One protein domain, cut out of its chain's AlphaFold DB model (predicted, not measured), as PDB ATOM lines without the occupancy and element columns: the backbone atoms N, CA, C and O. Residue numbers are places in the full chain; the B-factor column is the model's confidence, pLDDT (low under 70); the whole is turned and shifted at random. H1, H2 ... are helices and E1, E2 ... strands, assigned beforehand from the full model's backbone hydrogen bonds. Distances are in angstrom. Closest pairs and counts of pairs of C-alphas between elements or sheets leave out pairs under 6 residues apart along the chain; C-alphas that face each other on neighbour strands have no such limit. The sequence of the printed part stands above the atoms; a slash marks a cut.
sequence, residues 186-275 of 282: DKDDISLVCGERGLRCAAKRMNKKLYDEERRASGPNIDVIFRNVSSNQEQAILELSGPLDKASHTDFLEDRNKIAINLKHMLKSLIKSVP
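Overview. This is residues 186 to 275 of the 282 residues of an uncharacterized protein of Mucor lusitanicus CBS 277.49 (UniProt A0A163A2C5). What shape is this? A long helix, H2, runs along edge strand E3 of a small, strongly twisted sheet of three strands and reaches past it at both ends. The short helix H1 packs crosswise on H2, and residues 209 to 214 and 243 to 248 stick out. What builds it? The printed part has 90 residues, with two named helices and three named strands in the order E1, H1, E2, E3, H2; the sheet, E1 E2 E3, is antiparallel and the class is mixed, helices and strands. How compact is it? It is only just compact, close to loose, with a radius of gyration of the C-alphas of 14.6 A, and flat, spanning 46 by 40 by 17 A.

Along the chain. Where are the strands? E1, residues 190 to 197, begins at C-alpha (1.071, -38.534, -24.391), measures 17.1 A and bends by 64 degrees at residue 194. E2, residues 222 to 228, measures 16.8 A, and E3, residues 234 to 238, 11.4 A. Where are the helices? H1 is residues 200 to 206, 9.9 A; H2, residues 249 to 273, measures 36.7 A and ends at C-alpha (10.652, -39.449, -40.390).

Arrangement. What joins the strands? Between E1 and E2, N 191 and O 227 are 2.8 A apart; in the hairpin E2 and E3, N 226 and O 236 are 2.9 A apart, both within hydrogen-bond range. Where is H2? It is on the sheet at a height of 8.3 A, over E3 and only just not over E2, on which 2 of its C-alphas fall; it runs along the strands, at 3 degrees to E3 on the local plane. The closest C-alphas of H2 and E3 are Met 266 and Glu 234, 6.7 A apart. And H1? It is not on the sheet; it touches H2, about perpendicular at 80 degrees, with residues 262 to 269 of H2 alone, the closest C-alphas being Ala 202 and His 265, 5.8 A apart. Are the helix backbones complete? Each O i to N i+4 pair is within hydrogen-bond range in H1, and 20 of 21 are in H2.

Size, cuts and confidence. How far does it reach? The C-alphas of Asp 245 and Pro 275, the two farthest apart, are 47.1 A apart. Is anything cut or long? The printed part has no cut, and the link from H1 to E2, 15 residues, is long. Where is confidence low? The pLDDT is under 70 at residues 206 to 218, 242 to 251 and 274 to 275.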
ATOM      1  N   ASP A 186      -4.751 -42.143 -18.509       82.69
ATOM      2  CA  ASP A 186      -4.114 -43.462 -18.732       82.69
ATOM      3  C   ASP A 186      -3.283 -43.501 -20.024       82.69
ATOM      4  O   ASP A 186      -3.041 -44.566 -20.591       82.69
ATOM      5  N   LYS A 187      -2.969 -42.333 -20.582       85.06
ATOM      6  CA  LYS A 187      -2.201 -42.186 -21.816       85.06
ATOM      7  C   LYS A 187      -0.823 -41.657 -21.470       85.06
ATOM      8  O   LYS A 187      -0.501 -40.505 -21.736       85.06
ATOM      9  N   ASP A 188      -0.030 -42.531 -20.861       87.88
ATOM     10  CA  ASP A 188       1.343 -42.237 -20.432       87.88
ATOM     11  C   ASP A 188       2.282 -41.988 -21.623       87.88
ATOM     12  O   ASP A 188       3.361 -41.419 -21.477       87.88
ATOM     13  N   ASP A 189       1.858 -42.381 -22.824       90.44
ATOM     14  CA  ASP A 189       2.530 -42.112 -24.086       90.44
ATOM     15  C   ASP A 189       2.295 -40.687 -24.608       90.44
ATOM     16  O   ASP A 189       2.951 -40.291 -25.572       90.44
ATOM     17  N   ILE A 190       1.410 -39.900 -23.982       91.62
ATOM     18  CA  ILE A 190       1.071 -38.534 -24.391       91.62
ATOM     19  C   ILE A 190       1.461 -37.537 -23.295       91.62
ATOM     20  O   ILE A 190       0.914 -37.515 -22.196       91.62
ATOM     21  N   SER A 191       2.358 -36.622 -23.643       93.12
ATOM     22  CA  SER A 191       2.687 -35.442 -22.843       93.12
ATOM     23  C   SER A 191       1.948 -34.208 -23.356       93.12
ATOM     24  O   SER A 191       1.786 -34.013 -24.563       93.12
ATOM     25  N   LEU A 192       1.504 -33.368 -22.420       93.50
ATOM     26  CA  LEU A 192       0.844 -32.094 -22.691       93.50
ATOM     27  C   LEU A 192       1.811 -30.948 -22.408       93.50
ATOM     28  O   LEU A 192       2.273 -30.792 -21.276       93.50
ATOM     29  N   VAL A 193       2.074 -30.129 -23.420       93.62
ATOM     30  CA  VAL A 193       2.765 -28.846 -23.270       93.62
ATOM     31  C   VAL A 193       1.713 -27.756 -23.426       93.62
ATOM     32  O   VAL A 193       1.095 -27.674 -24.481       93.62
ATOM     33  N   CYS A 194       1.479 -26.978 -22.370       92.81
ATOM     34  CA  CYS A 194       0.503 -25.887 -22.350       92.81
ATOM     35  C   CYS A 194       1.210 -24.528 -22.302       92.81
ATOM     36  O   CYS A 194       2.322 -24.431 -21.770       92.81
ATOM     37  N   GLY A 195       0.512 -23.507 -22.791       89.38
ATOM     38  CA  GLY A 195       0.978 -22.134 -22.923       89.38
ATOM     39  C   GLY A 195       1.469 -21.858 -24.337       89.38
ATOM     40  O   GLY A 195       1.832 -22.783 -25.065       89.38
ATOM     41  N   GLU A 196       1.520 -20.580 -24.693       88.44
ATOM     42  CA  GLU A 196       1.864 -20.131 -26.035       88.44
ATOM     43  C   GLU A 196       3.290 -20.574 -26.434       88.44
ATOM     44  O   GLU A 196       4.306 -20.101 -25.909       88.44
ATOM     45  N   ARG A 197       3.381 -21.563 -27.337       90.06
ATOM     46  CA  ARG A 197       4.653 -22.190 -27.738       90.06
ATOM     47  C   ARG A 197       4.699 -22.525 -29.226       90.06
ATOM     48  O   ARG A 197       3.747 -23.047 -29.795       90.06
ATOM     49  N   GLY A 198       5.865 -22.330 -29.839       89.88
ATOM     50  CA  GLY A 198       6.150 -22.810 -31.192       89.88
ATOM     51  C   GLY A 198       6.437 -24.317 -31.251       89.88
ATOM     52  O   GLY A 198       6.924 -24.927 -30.293       89.88
ATOM     53  N   LEU A 199       6.185 -24.931 -32.411       89.56
ATOM     54  CA  LEU A 199       6.482 -26.348 -32.638       89.56
ATOM     55  C   LEU A 199       7.991 -26.605 -32.758       89.56
ATOM     56  O   LEU A 199       8.706 -25.905 -33.484       89.56
ATOM     57  N   ARG A 200       8.496 -27.692 -32.156       87.75
ATOM     58  CA  ARG A 200       9.915 -28.068 -32.303       87.75
ATOM     59  C   ARG A 200      10.215 -28.518 -33.719       87.75
ATOM     60  O   ARG A 200      11.313 -28.275 -34.211       87.75
ATOM     61  N   CYS A 201       9.269 -29.179 -34.380       84.38
ATOM     62  CA  CYS A 201       9.429 -29.574 -35.775       84.38
ATOM     63  C   CYS A 201       9.597 -28.361 -36.710       84.38
ATOM     64  O   CYS A 201      10.387 -28.422 -37.656       84.38
ATOM     65  N   ALA A 202       8.943 -27.236 -36.402       84.19
ATOM     66  CA  ALA A 202       9.126 -25.984 -37.125       84.19
ATOM     67  C   ALA A 202      10.491 -25.344 -36.809       84.19
ATOM     68  O   ALA A 202      11.237 -25.024 -37.736       84.19
ATOM     69  N   ALA A 203      10.894 -25.287 -35.533       81.19
ATOM     70  CA  ALA A 203      12.216 -24.797 -35.128       81.19
ATOM     71  C   ALA A 203      13.374 -25.607 -35.751       81.19
ATOM     72  O   ALA A 203      14.321 -25.045 -36.299       81.19
ATOM     73  N   LYS A 204      13.274 -26.944 -35.772       78.44
ATOM     74  CA  LYS A 204      14.255 -27.819 -36.441       78.44
ATOM     75  C   LYS A 204      14.386 -27.524 -37.935       78.44
ATOM     76  O   LYS A 204      15.444 -27.772 -38.505       78.44
ATOM     77  N   ARG A 205      13.323 -27.043 -38.587       71.56
ATOM     78  CA  ARG A 205      13.346 -26.679 -40.009       71.56
ATOM     79  C   ARG A 205      14.061 -25.350 -40.244       71.56
ATOM     80  O   ARG A 205      14.753 -25.239 -41.248       71.56
ATOM     81  N   MET A 206      13.942 -24.395 -39.320       66.88
ATOM     82  CA  MET A 206      14.668 -23.117 -39.380       66.88
ATOM     83  C   MET A 206      16.187 -23.314 -39.374       66.88
ATOM     84  O   MET A 206      16.900 -22.591 -40.059       66.88
ATOM     85  N   ASN A 207      16.663 -24.335 -38.659       65.38
ATOM     86  CA  ASN A 207      18.089 -24.627 -38.504       65.38
ATOM     87  C   ASN A 207      18.667 -25.538 -39.605       65.38
ATOM     88  O   ASN A 207      19.812 -25.971 -39.501       65.38
ATOM     89  N   LYS A 208      17.895 -25.878 -40.648       65.06
ATOM     90  CA  LYS A 208      18.376 -26.697 -41.772       65.06
ATOM     91  C   LYS A 208      18.759 -25.825 -42.964       65.06
ATOM     92  O   LYS A 208      18.132 -24.800 -43.216       65.06
ATOM     93  N   LYS A 209      19.745 -26.287 -43.745       58.53
ATOM     94  CA  LYS A 209      19.957 -25.790 -45.109       58.53
ATOM     95  C   LYS A 209      18.706 -26.135 -45.923       58.53
ATOM     96  O   LYS A 209      18.364 -27.309 -46.057       58.53
ATOM     97  N   LEU A 210      17.987 -25.107 -46.351       61.69
ATOM     98  CA  LEU A 210      16.821 -25.198 -47.223       61.69
ATOM     99  C   LEU A 210      17.247 -24.727 -48.618       61.69
ATOM    100  O   LEU A 210      18.174 -23.923 -48.717       61.69
ATOM    101  N   TYR A 211      16.592 -25.222 -49.666       57.84
ATOM    102  CA  TYR A 211      16.746 -24.675 -51.018       57.84
ATOM    103  C   TYR A 211      16.120 -23.271 -51.087       57.84
ATOM    104  O   TYR A 211      15.193 -22.988 -50.326       57.84
ATOM    105  N   ASP A 212      16.585 -22.409 -51.996       51.97
ATOM    106  CA  ASP A 212      16.141 -21.003 -52.098       51.97
ATOM    107  C   ASP A 212      14.622 -20.849 -52.310       51.97
ATOM    108  O   ASP A 212      14.008 -19.867 -51.892       51.97
ATOM    109  N   GLU A 213      13.983 -21.867 -52.884       49.38
ATOM    110  CA  GLU A 213      12.537 -21.935 -53.111       49.38
ATOM    111  C   GLU A 213      11.725 -22.180 -51.820       49.38
ATOM    112  O   GLU A 213      10.518 -21.921 -51.749       49.38
ATOM    113  N   GLU A 214      12.361 -22.684 -50.759       56.50
ATOM    114  CA  GLU A 214      11.709 -23.001 -49.494       56.50
ATOM    115  C   GLU A 214      11.736 -21.804 -48.532       56.50
ATOM    116  O   GLU A 214      12.646 -21.639 -47.717       56.50
ATOM    117  N   ARG A 215      10.662 -21.003 -48.536       57.56
ATOM    118  CA  ARG A 215      10.498 -19.924 -47.546       57.56
ATOM    119  C   ARG A 215      10.544 -20.453 -46.103       57.56
ATOM    120  O   ARG A 215       9.823 -21.390 -45.737       57.56
ATOM    121  N   ARG A 216      11.369 -19.798 -45.278       60.84
ATOM    122  CA  ARG A 216      11.451 -19.998 -43.825       60.84
ATOM    123  C   ARG A 216      10.202 -19.430 -43.153       60.84
ATOM    124  O   ARG A 216       9.819 -18.296 -43.410       60.84
ATOM    125  N   ALA A 217       9.590 -20.220 -42.279       63.31
ATOM    126  CA  ALA A 217       8.569 -19.763 -41.347       63.31
ATOM    127  C   ALA A 217       8.662 -20.632 -40.092       63.31
ATOM    128  O   ALA A 217       8.682 -21.862 -40.196       63.31
ATOM    129  N   SER A 218       8.733 -20.002 -38.921       63.34
ATOM    130  CA  SER A 218       8.733 -20.677 -37.617       63.34
ATOM    131  C   SER A 218       7.380 -21.306 -37.273       63.34
ATOM    132  O   SER A 218       7.303 -22.091 -36.333       63.34
ATOM    133  N   GLY A 219       6.334 -20.974 -38.038       74.25
ATOM    134  CA  GLY A 219       4.949 -21.191 -37.645       74.25
ATOM    135  C   GLY A 219       4.535 -20.217 -36.532       74.25
ATOM    136  O   GLY A 219       5.400 -19.681 -35.832       74.25
ATOM    137  N   PRO A 220       3.234 -19.936 -36.393       85.06
ATOM    138  CA  PRO A 220       2.721 -19.230 -35.229       85.06
ATOM    139  C   PRO A 220       2.808 -20.119 -33.984       85.06
ATOM    140  O   PRO A 220       2.833 -21.351 -34.087       85.06
ATOM    141  N   ASN A 221       2.842 -19.494 -32.811       90.38
ATOM    142  CA  ASN A 221       2.706 -20.223 -31.558       90.38
ATOM    143  C   ASN A 221       1.310 -20.861 -31.447       90.38
ATOM    144  O   ASN A 221       0.392 -20.479 -32.173       90.38
ATOM    145  N   ILE A 222       1.195 -21.868 -30.582       92.38
ATOM    146  CA  ILE A 222      -0.059 -22.557 -30.278       92.38
ATOM    147  C   ILE A 222      -0.193 -22.772 -28.766       92.38
ATOM    148  O   ILE A 222       0.828 -22.933 -28.085       92.38
ATOM    149  N   ASP A 223      -1.419 -22.835 -28.257       92.44
ATOM    150  CA  ASP A 223      -1.686 -22.944 -26.813       92.44
ATOM    151  C   ASP A 223      -1.368 -24.309 -26.208       92.44
ATOM    152  O   ASP A 223      -0.910 -24.422 -25.065       92.44
ATOM    153  N   VAL A 224      -1.676 -25.384 -26.938       94.50
ATOM    154  CA  VAL A 224      -1.500 -26.750 -26.444       94.50
ATOM    155  C   VAL A 224      -0.895 -27.643 -27.513       94.50
ATOM    156  O   VAL A 224      -1.417 -27.787 -28.618       94.50
ATOM    157  N   ILE A 225       0.185 -28.328 -27.141       95.12
ATOM    158  CA  ILE A 225       0.858 -29.329 -27.967       95.12
ATOM    159  C   ILE A 225       0.753 -30.689 -27.278       95.12
ATOM    160  O   ILE A 225       1.208 -30.872 -26.146       95.12
ATOM    161  N   PHE A 226       0.203 -31.664 -27.998       95.31
ATOM    162  CA  PHE A 226       0.189 -33.069 -27.609       95.31
ATOM    163  C   PHE A 226       1.403 -33.740 -28.231       95.31
ATOM    164  O   PHE A 226       1.575 -33.739 -29.455       95.31
ATOM    165  N   ARG A 227       2.256 -34.321 -27.395       92.62
ATOM    166  CA  ARG A 227       3.513 -34.911 -27.839       92.62
ATOM    167  C   ARG A 227       3.633 -36.346 -27.376       92.62
ATOM    168  O   ARG A 227       3.436 -36.634 -26.199       92.62
ATOM    169  N   ASN A 228       4.041 -37.216 -28.287       91.06
ATOM    170  CA  ASN A 228       4.383 -38.577 -27.927       91.06
ATOM    171  C   ASN A 228       5.641 -38.601 -27.046       91.06
ATOM    172  O   ASN A 228       6.655 -38.002 -27.408       91.06
ATOM    173  N   VAL A 229       5.583 -39.279 -25.904       89.12
ATOM    174  CA  VAL A 229       6.681 -39.299 -24.925       89.12
ATOM    175  C   VAL A 229       7.915 -40.017 -25.471       89.12
ATOM    176  O   VAL A 229       9.024 -39.517 -25.297       89.12
ATOM    177  N   SER A 230       7.747 -41.143 -26.173       88.12
ATOM    178  CA  SER A 230       8.879 -41.957 -26.637       88.12
ATOM    179  C   SER A 230       9.578 -41.361 -27.858       88.12
ATOM    180  O   SER A 230      10.805 -41.277 -27.882       88.12
ATOM    181  N   SER A 231       8.828 -40.896 -28.860       85.69
ATOM    182  CA  SER A 231       9.405 -40.278 -30.064       85.69
ATOM    183  C   SER A 231       9.693 -38.786 -29.901       85.69
ATOM    184  O   SER A 231      10.390 -38.189 -30.725       85.69
ATOM    185  N   ASN A 232       9.162 -38.165 -28.842       86.88
ATOM    186  CA  ASN A 232       9.252 -36.728 -28.590       86.88
ATOM    187  C   ASN A 232       8.713 -35.894 -29.774       86.88
ATOM    188  O   ASN A 232       9.164 -34.768 -30.009       86.88
ATOM    189  N   GLN A 233       7.767 -36.469 -30.524       88.00
ATOM    190  CA  GLN A 233       7.170 -35.907 -31.732       88.00
ATOM    191  C   GLN A 233       5.791 -35.321 -31.446       88.00
ATOM    192  O   GLN A 233       4.985 -35.920 -30.730       88.00
ATOM    193  N   GLU A 234       5.508 -34.150 -32.012       91.50
ATOM    194  CA  GLU A 234       4.186 -33.533 -31.937       91.50
ATOM    195  C   GLU A 234       3.155 -34.358 -32.727       91.50
ATOM    196  O   GLU A 234       3.344 -34.623 -33.915       91.50
ATOM    197  N   GLN A 235       2.065 -34.762 -32.066       87.44
ATOM    198  CA  GLN A 235       1.001 -35.601 -32.637       87.44
ATOM    199  C   GLN A 235      -0.318 -34.855 -32.829       87.44
ATOM    200  O   GLN A 235      -1.059 -35.152 -33.763       87.44
ATOM    201  N   ALA A 236      -0.609 -33.881 -31.968       91.25
ATOM    202  CA  ALA A 236      -1.767 -33.012 -32.109       91.25
ATOM    203  C   ALA A 236      -1.471 -31.632 -31.522       91.25
ATOM    204  O   ALA A 236      -0.527 -31.455 -30.748       91.25
ATOM    205  N   ILE A 237      -2.304 -30.670 -31.894       93.62
ATOM    206  CA  ILE A 237      -2.261 -29.290 -31.422       93.62
ATOM    207  C   ILE A 237      -3.682 -28.819 -31.123       93.62
ATOM    208  O   ILE A 237      -4.640 -29.353 -31.687       93.62
ATOM    209  N   LEU A 238      -3.812 -27.841 -30.239       91.62
ATOM    210  CA  LEU A 238      -5.074 -27.193 -29.908       91.62
ATOM    211  C   LEU A 238      -4.805 -25.710 -29.664       91.62
ATOM    212  O   LEU A 238      -3.865 -25.380 -28.947       91.62
ATOM    213  N   GLU A 239      -5.642 -24.880 -30.277       90.38
ATOM    214  CA  GLU A 239      -5.727 -23.433 -30.070       90.38
ATOM    215  C   GLU A 239      -7.054 -23.149 -29.367       90.38
ATOM    216  O   GLU A 239      -8.078 -23.770 -29.693       90.38
ATOM    217  N   LEU A 240      -7.018 -22.269 -28.381       86.06
ATOM    218  CA  LEU A 240      -8.179 -21.674 -27.749       86.06
ATOM    219  C   LEU A 240      -8.479 -20.357 -28.471       86.06
ATOM    220  O   LEU A 240      -7.577 -19.703 -28.963       86.06
ATOM    221  N   SER A 241      -9.764 -20.034 -28.606       75.38
ATOM    222  CA  SER A 241     -10.228 -18.810 -29.280       75.38
ATOM    223  C   SER A 241     -10.991 -17.921 -28.298       75.38
ATOM    224  O   SER A 241     -12.061 -17.402 -28.612       75.38
ATOM    225  N   GLY A 242     -10.485 -17.828 -27.071       62.91
ATOM    226  CA  GLY A 242     -11.077 -17.077 -25.973       62.91
ATOM    227  C   GLY A 242     -12.149 -17.817 -25.154       62.91
ATOM    228  O   GLY A 242     -12.507 -18.972 -25.423       62.91
ATOM    229  N   PRO A 243     -12.649 -17.165 -24.086       58.91
ATOM    230  CA  PRO A 243     -13.696 -17.700 -23.219       58.91
ATOM    231  C   PRO A 243     -15.072 -17.729 -23.920       58.91
ATOM    232  O   PRO A 243     -15.314 -17.028 -24.900       58.91
ATOM    233  N   LEU A 244     -15.995 -18.562 -23.412       55.06
ATOM    234  CA  LEU A 244     -17.303 -18.861 -24.038       55.06
ATOM    235  C   LEU A 244     -18.183 -17.627 -24.324       55.06
ATOM    236  O   LEU A 244     -19.113 -17.714 -25.124       55.06
ATOM    237  N   ASP A 245     -17.926 -16.516 -23.644       54.59
ATOM    238  CA  ASP A 245     -18.673 -15.261 -23.683       54.59
ATOM    239  C   ASP A 245     -18.140 -14.249 -24.713       54.59
ATOM    240  O   ASP A 245     -18.831 -13.278 -25.019       54.59
ATOM    241  N   LYS A 246     -16.960 -14.483 -25.305       55.06
ATOM    242  CA  LYS A 246     -16.362 -13.607 -26.324       55.06
ATOM    243  C   LYS A 246     -16.113 -14.364 -27.626       55.06
ATOM    244  O   LYS A 246     -15.017 -14.837 -27.880       55.06
ATOM    245  N   ALA A 247     -17.127 -14.444 -28.485       53.97
ATOM    246  CA  ALA A 247     -16.955 -14.970 -29.838       53.97
ATOM    247  C   ALA A 247     -16.861 -13.822 -30.853       53.97
ATOM    248  O   ALA A 247     -17.873 -13.419 -31.430       53.97
ATOM    249  N   SER A 248     -15.657 -13.298 -31.104       56.53
ATOM    250  CA  SER A 248     -15.417 -12.538 -32.335       56.53
ATOM    251  C   SER A 248     -15.122 -13.510 -33.480       56.53
ATOM    252  O   SER A 248     -14.308 -14.424 -33.361       56.53
ATOM    253  N   HIS A 249     -15.784 -13.334 -34.625       54.62
ATOM    254  CA  HIS A 249     -15.582 -14.196 -35.795       54.62
ATOM    255  C   HIS A 249     -14.183 -14.010 -36.432       54.62
ATOM    256  O   HIS A 249     -13.732 -14.867 -37.197       54.62
ATOM    257  N   THR A 250     -13.495 -12.895 -36.166       61.03
ATOM    258  CA  THR A 250     -12.122 -12.656 -36.648       61.03
ATOM    259  C   THR A 250     -11.125 -13.612 -36.008       61.03
ATOM    260  O   THR A 250     -10.345 -14.233 -36.728       61.03
ATOM    261  N   ASP A 251     -11.233 -13.812 -34.700       67.25
ATOM    262  CA  ASP A 251     -10.245 -14.527 -33.888       67.25
ATOM    263  C   ASP A 251     -10.234 -16.012 -34.279       67.25
ATOM    264  O   ASP A 251      -9.199 -16.587 -34.610       67.25
ATOM    265  N   PHE A 252     -11.426 -16.584 -34.488       70.31
ATOM    266  CA  PHE A 252     -11.585 -17.948 -34.996       70.31
ATOM    267  C   PHE A 252     -10.909 -18.186 -36.359       70.31
ATOM    268  O   PHE A 252     -10.434 -19.288 -36.655       70.31
ATOM    269  N   LEU A 253     -10.901 -17.182 -37.244       71.81
ATOM    270  CA  LEU A 253     -10.275 -17.322 -38.556       71.81
ATOM    271  C   LEU A 253      -8.747 -17.321 -38.447       71.81
ATOM    272  O   LEU A 253      -8.085 -18.090 -39.152       71.81
ATOM    273  N   GLU A 254      -8.201 -16.454 -37.599       77.75
ATOM    274  CA  GLU A 254      -6.765 -16.377 -37.346       77.75
ATOM    275  C   GLU A 254      -6.264 -17.668 -36.703       77.75
ATOM    276  O   GLU A 254      -5.334 -18.284 -37.227       77.75
ATOM    277  N   ASP A 255      -6.967 -18.170 -35.694       82.75
ATOM    278  CA  ASP A 255      -6.641 -19.422 -35.008       82.75
ATOM    279  C   ASP A 255      -6.703 -20.632 -35.937       82.75
ATOM    280  O   ASP A 255      -5.818 -21.494 -35.947       82.75
ATOM    281  N   ARG A 256      -7.695 -20.669 -36.831       81.19
ATOM    282  CA  ARG A 256      -7.770 -21.704 -37.866       81.19
ATOM    283  C   ARG A 256      -6.552 -21.678 -38.791       81.19
ATOM    284  O   ARG A 256      -6.058 -22.744 -39.172       81.19
ATOM    285  N   ASN A 257      -6.060 -20.494 -39.156       81.88
ATOM    286  CA  ASN A 257      -4.843 -20.364 -39.958       81.88
ATOM    287  C   ASN A 257      -3.605 -20.795 -39.169       81.88
ATOM    288  O   ASN A 257      -2.750 -21.488 -39.730       81.88
ATOM    289  N   LYS A 258      -3.527 -20.455 -37.875       86.12
ATOM    290  CA  LYS A 258      -2.441 -20.910 -37.001       86.12
ATOM    291  C   LYS A 258      -2.372 -22.433 -36.954       86.12
ATOM    292  O   LYS A 258      -1.321 -23.013 -37.244       86.12
ATOM    293  N   ILE A 259      -3.510 -23.083 -36.703       88.38
ATOM    294  CA  ILE A 259      -3.644 -24.544 -36.722       88.38
ATOM    295  C   ILE A 259      -3.201 -25.104 -38.078       88.38
ATOM    296  O   ILE A 259      -2.399 -26.035 -38.125       88.38
ATOM    297  N   ALA A 260      -3.672 -24.536 -39.191       85.00
ATOM    298  CA  ALA A 260      -3.356 -25.034 -40.528       85.00
ATOM    299  C   ALA A 260      -1.849 -25.002 -40.842       85.00
ATOM    300  O   ALA A 260      -1.283 -25.988 -41.326       85.00
ATOM    301  N   ILE A 261      -1.182 -23.888 -40.528       85.06
ATOM    302  CA  ILE A 261       0.264 -23.732 -40.720       85.06
ATOM    303  C   ILE A 261       1.022 -24.755 -39.865       85.06
ATOM    304  O   ILE A 261       1.902 -25.456 -40.371       85.06
ATOM    305  N   ASN A 262       0.647 -24.896 -38.594       89.19
ATOM    306  CA  ASN A 262       1.294 -25.820 -37.668       89.19
ATOM    307  C   ASN A 262       1.087 -27.296 -38.056       89.19
ATOM    308  O   ASN A 262       2.055 -28.064 -38.079       89.19
ATOM    309  N   LEU A 263      -0.114 -27.690 -38.497       88.12
ATOM    310  CA  LEU A 263      -0.371 -29.033 -39.036       88.12
ATOM    311  C   LEU A 263       0.500 -29.341 -40.260       88.12
ATOM    312  O   LEU A 263       1.024 -30.450 -40.386       88.12
ATOM    313  N   LYS A 264       0.730 -28.359 -41.139       83.88
ATOM    314  CA  LYS A 264       1.629 -28.520 -42.290       83.88
ATOM    315  C   LYS A 264       3.076 -28.774 -41.859       83.88
ATOM    316  O   LYS A 264       3.758 -29.603 -42.469       83.88
ATOM    317  N   HIS A 265       3.558 -28.100 -40.814       85.25
ATOM    318  CA  HIS A 265       4.884 -28.368 -40.246       85.25
ATOM    319  C   HIS A 265       4.980 -29.784 -39.666       85.25
ATOM    320  O   HIS A 265       5.944 -30.498 -39.964       85.25
ATOM    321  N   MET A 266       3.964 -30.218 -38.915       87.06
ATOM    322  CA  MET A 266       3.894 -31.572 -38.357       87.06
ATOM    323  C   MET A 266       3.895 -32.641 -39.455       87.06
ATOM    324  O   MET A 266       4.702 -33.567 -39.399       87.06
ATOM    325  N   LEU A 267       3.065 -32.485 -40.493       83.50
ATOM    326  CA  LEU A 267       2.981 -33.427 -41.612       83.50
ATOM    327  C   LEU A 267       4.315 -33.551 -42.356       83.50
ATOM    328  O   LEU A 267       4.796 -34.656 -42.600       83.50
ATOM    329  N   LYS A 268       4.960 -32.422 -42.670       80.62
ATOM    330  CA  LYS A 268       6.284 -32.429 -43.309       80.62
ATOM    331  C   LYS A 268       7.333 -33.126 -42.448       80.62
ATOM    332  O   LYS A 268       8.214 -33.795 -42.984       80.62
ATOM    333  N   SER A 269       7.261 -32.962 -41.128       82.25
ATOM    334  CA  SER A 269       8.154 -33.655 -40.201       82.25
ATOM    335  C   SER A 269       7.890 -35.161 -40.176       82.25
ATOM    336  O   SER A 269       8.847 -35.930 -40.185       82.25
ATOM    337  N   LEU A 270       6.618 -35.573 -40.181       80.94
ATOM    338  CA  LEU A 270       6.199 -36.977 -40.238       80.94
ATOM    339  C   LEU A 270       6.709 -37.659 -41.509       80.94
ATOM    340  O   LEU A 270       7.404 -38.663 -41.412       80.94
ATOM    341  N   ILE A 271       6.453 -37.078 -42.683       77.62
ATOM    342  CA  ILE A 271       6.891 -37.639 -43.973       77.62
ATOM    343  C   ILE A 271       8.409 -37.855 -43.991       77.62
ATOM    344  O   ILE A 271       8.875 -38.901 -44.421       77.62
ATOM    345  N   LYS A 272       9.190 -36.905 -43.461       73.31
ATOM    346  CA  LYS A 272      10.657 -37.031 -43.385       73.31
ATOM    347  C   LYS A 272      11.142 -38.072 -42.373       73.31
ATOM    348  O   LYS A 272      12.290 -38.489 -42.459       73.31
ATOM    349  N   SER A 273      10.320 -38.422 -41.385       70.75
ATOM    350  CA  SER A 273      10.652 -39.449 -40.390       70.75
ATOM    351  C   SER A 273      10.354 -40.871 -40.868       70.75
ATOM    352  O   SER A 273      10.858 -41.818 -40.270       70.75
ATOM    353  N   VAL A 274       9.573 -41.027 -41.942       66.81
ATOM    354  CA  VAL A 274       9.350 -42.321 -42.587       66.81
ATOM    355  C   VAL A 274      10.577 -42.631 -43.457       66.81
ATOM    356  O   VAL A 274      10.913 -41.821 -44.323       66.81
ATOM    357  N   PRO A 275      11.279 -43.760 -43.236       55.25
ATOM    358  CA  PRO A 275      12.344 -44.176 -44.138       55.25
ATOM    359  C   PRO A 275      11.768 -44.355 -45.549       55.25
ATOM    360  O   PRO A 275      10.624 -44.802 -45.667       55.25
TER     361      PRO A 275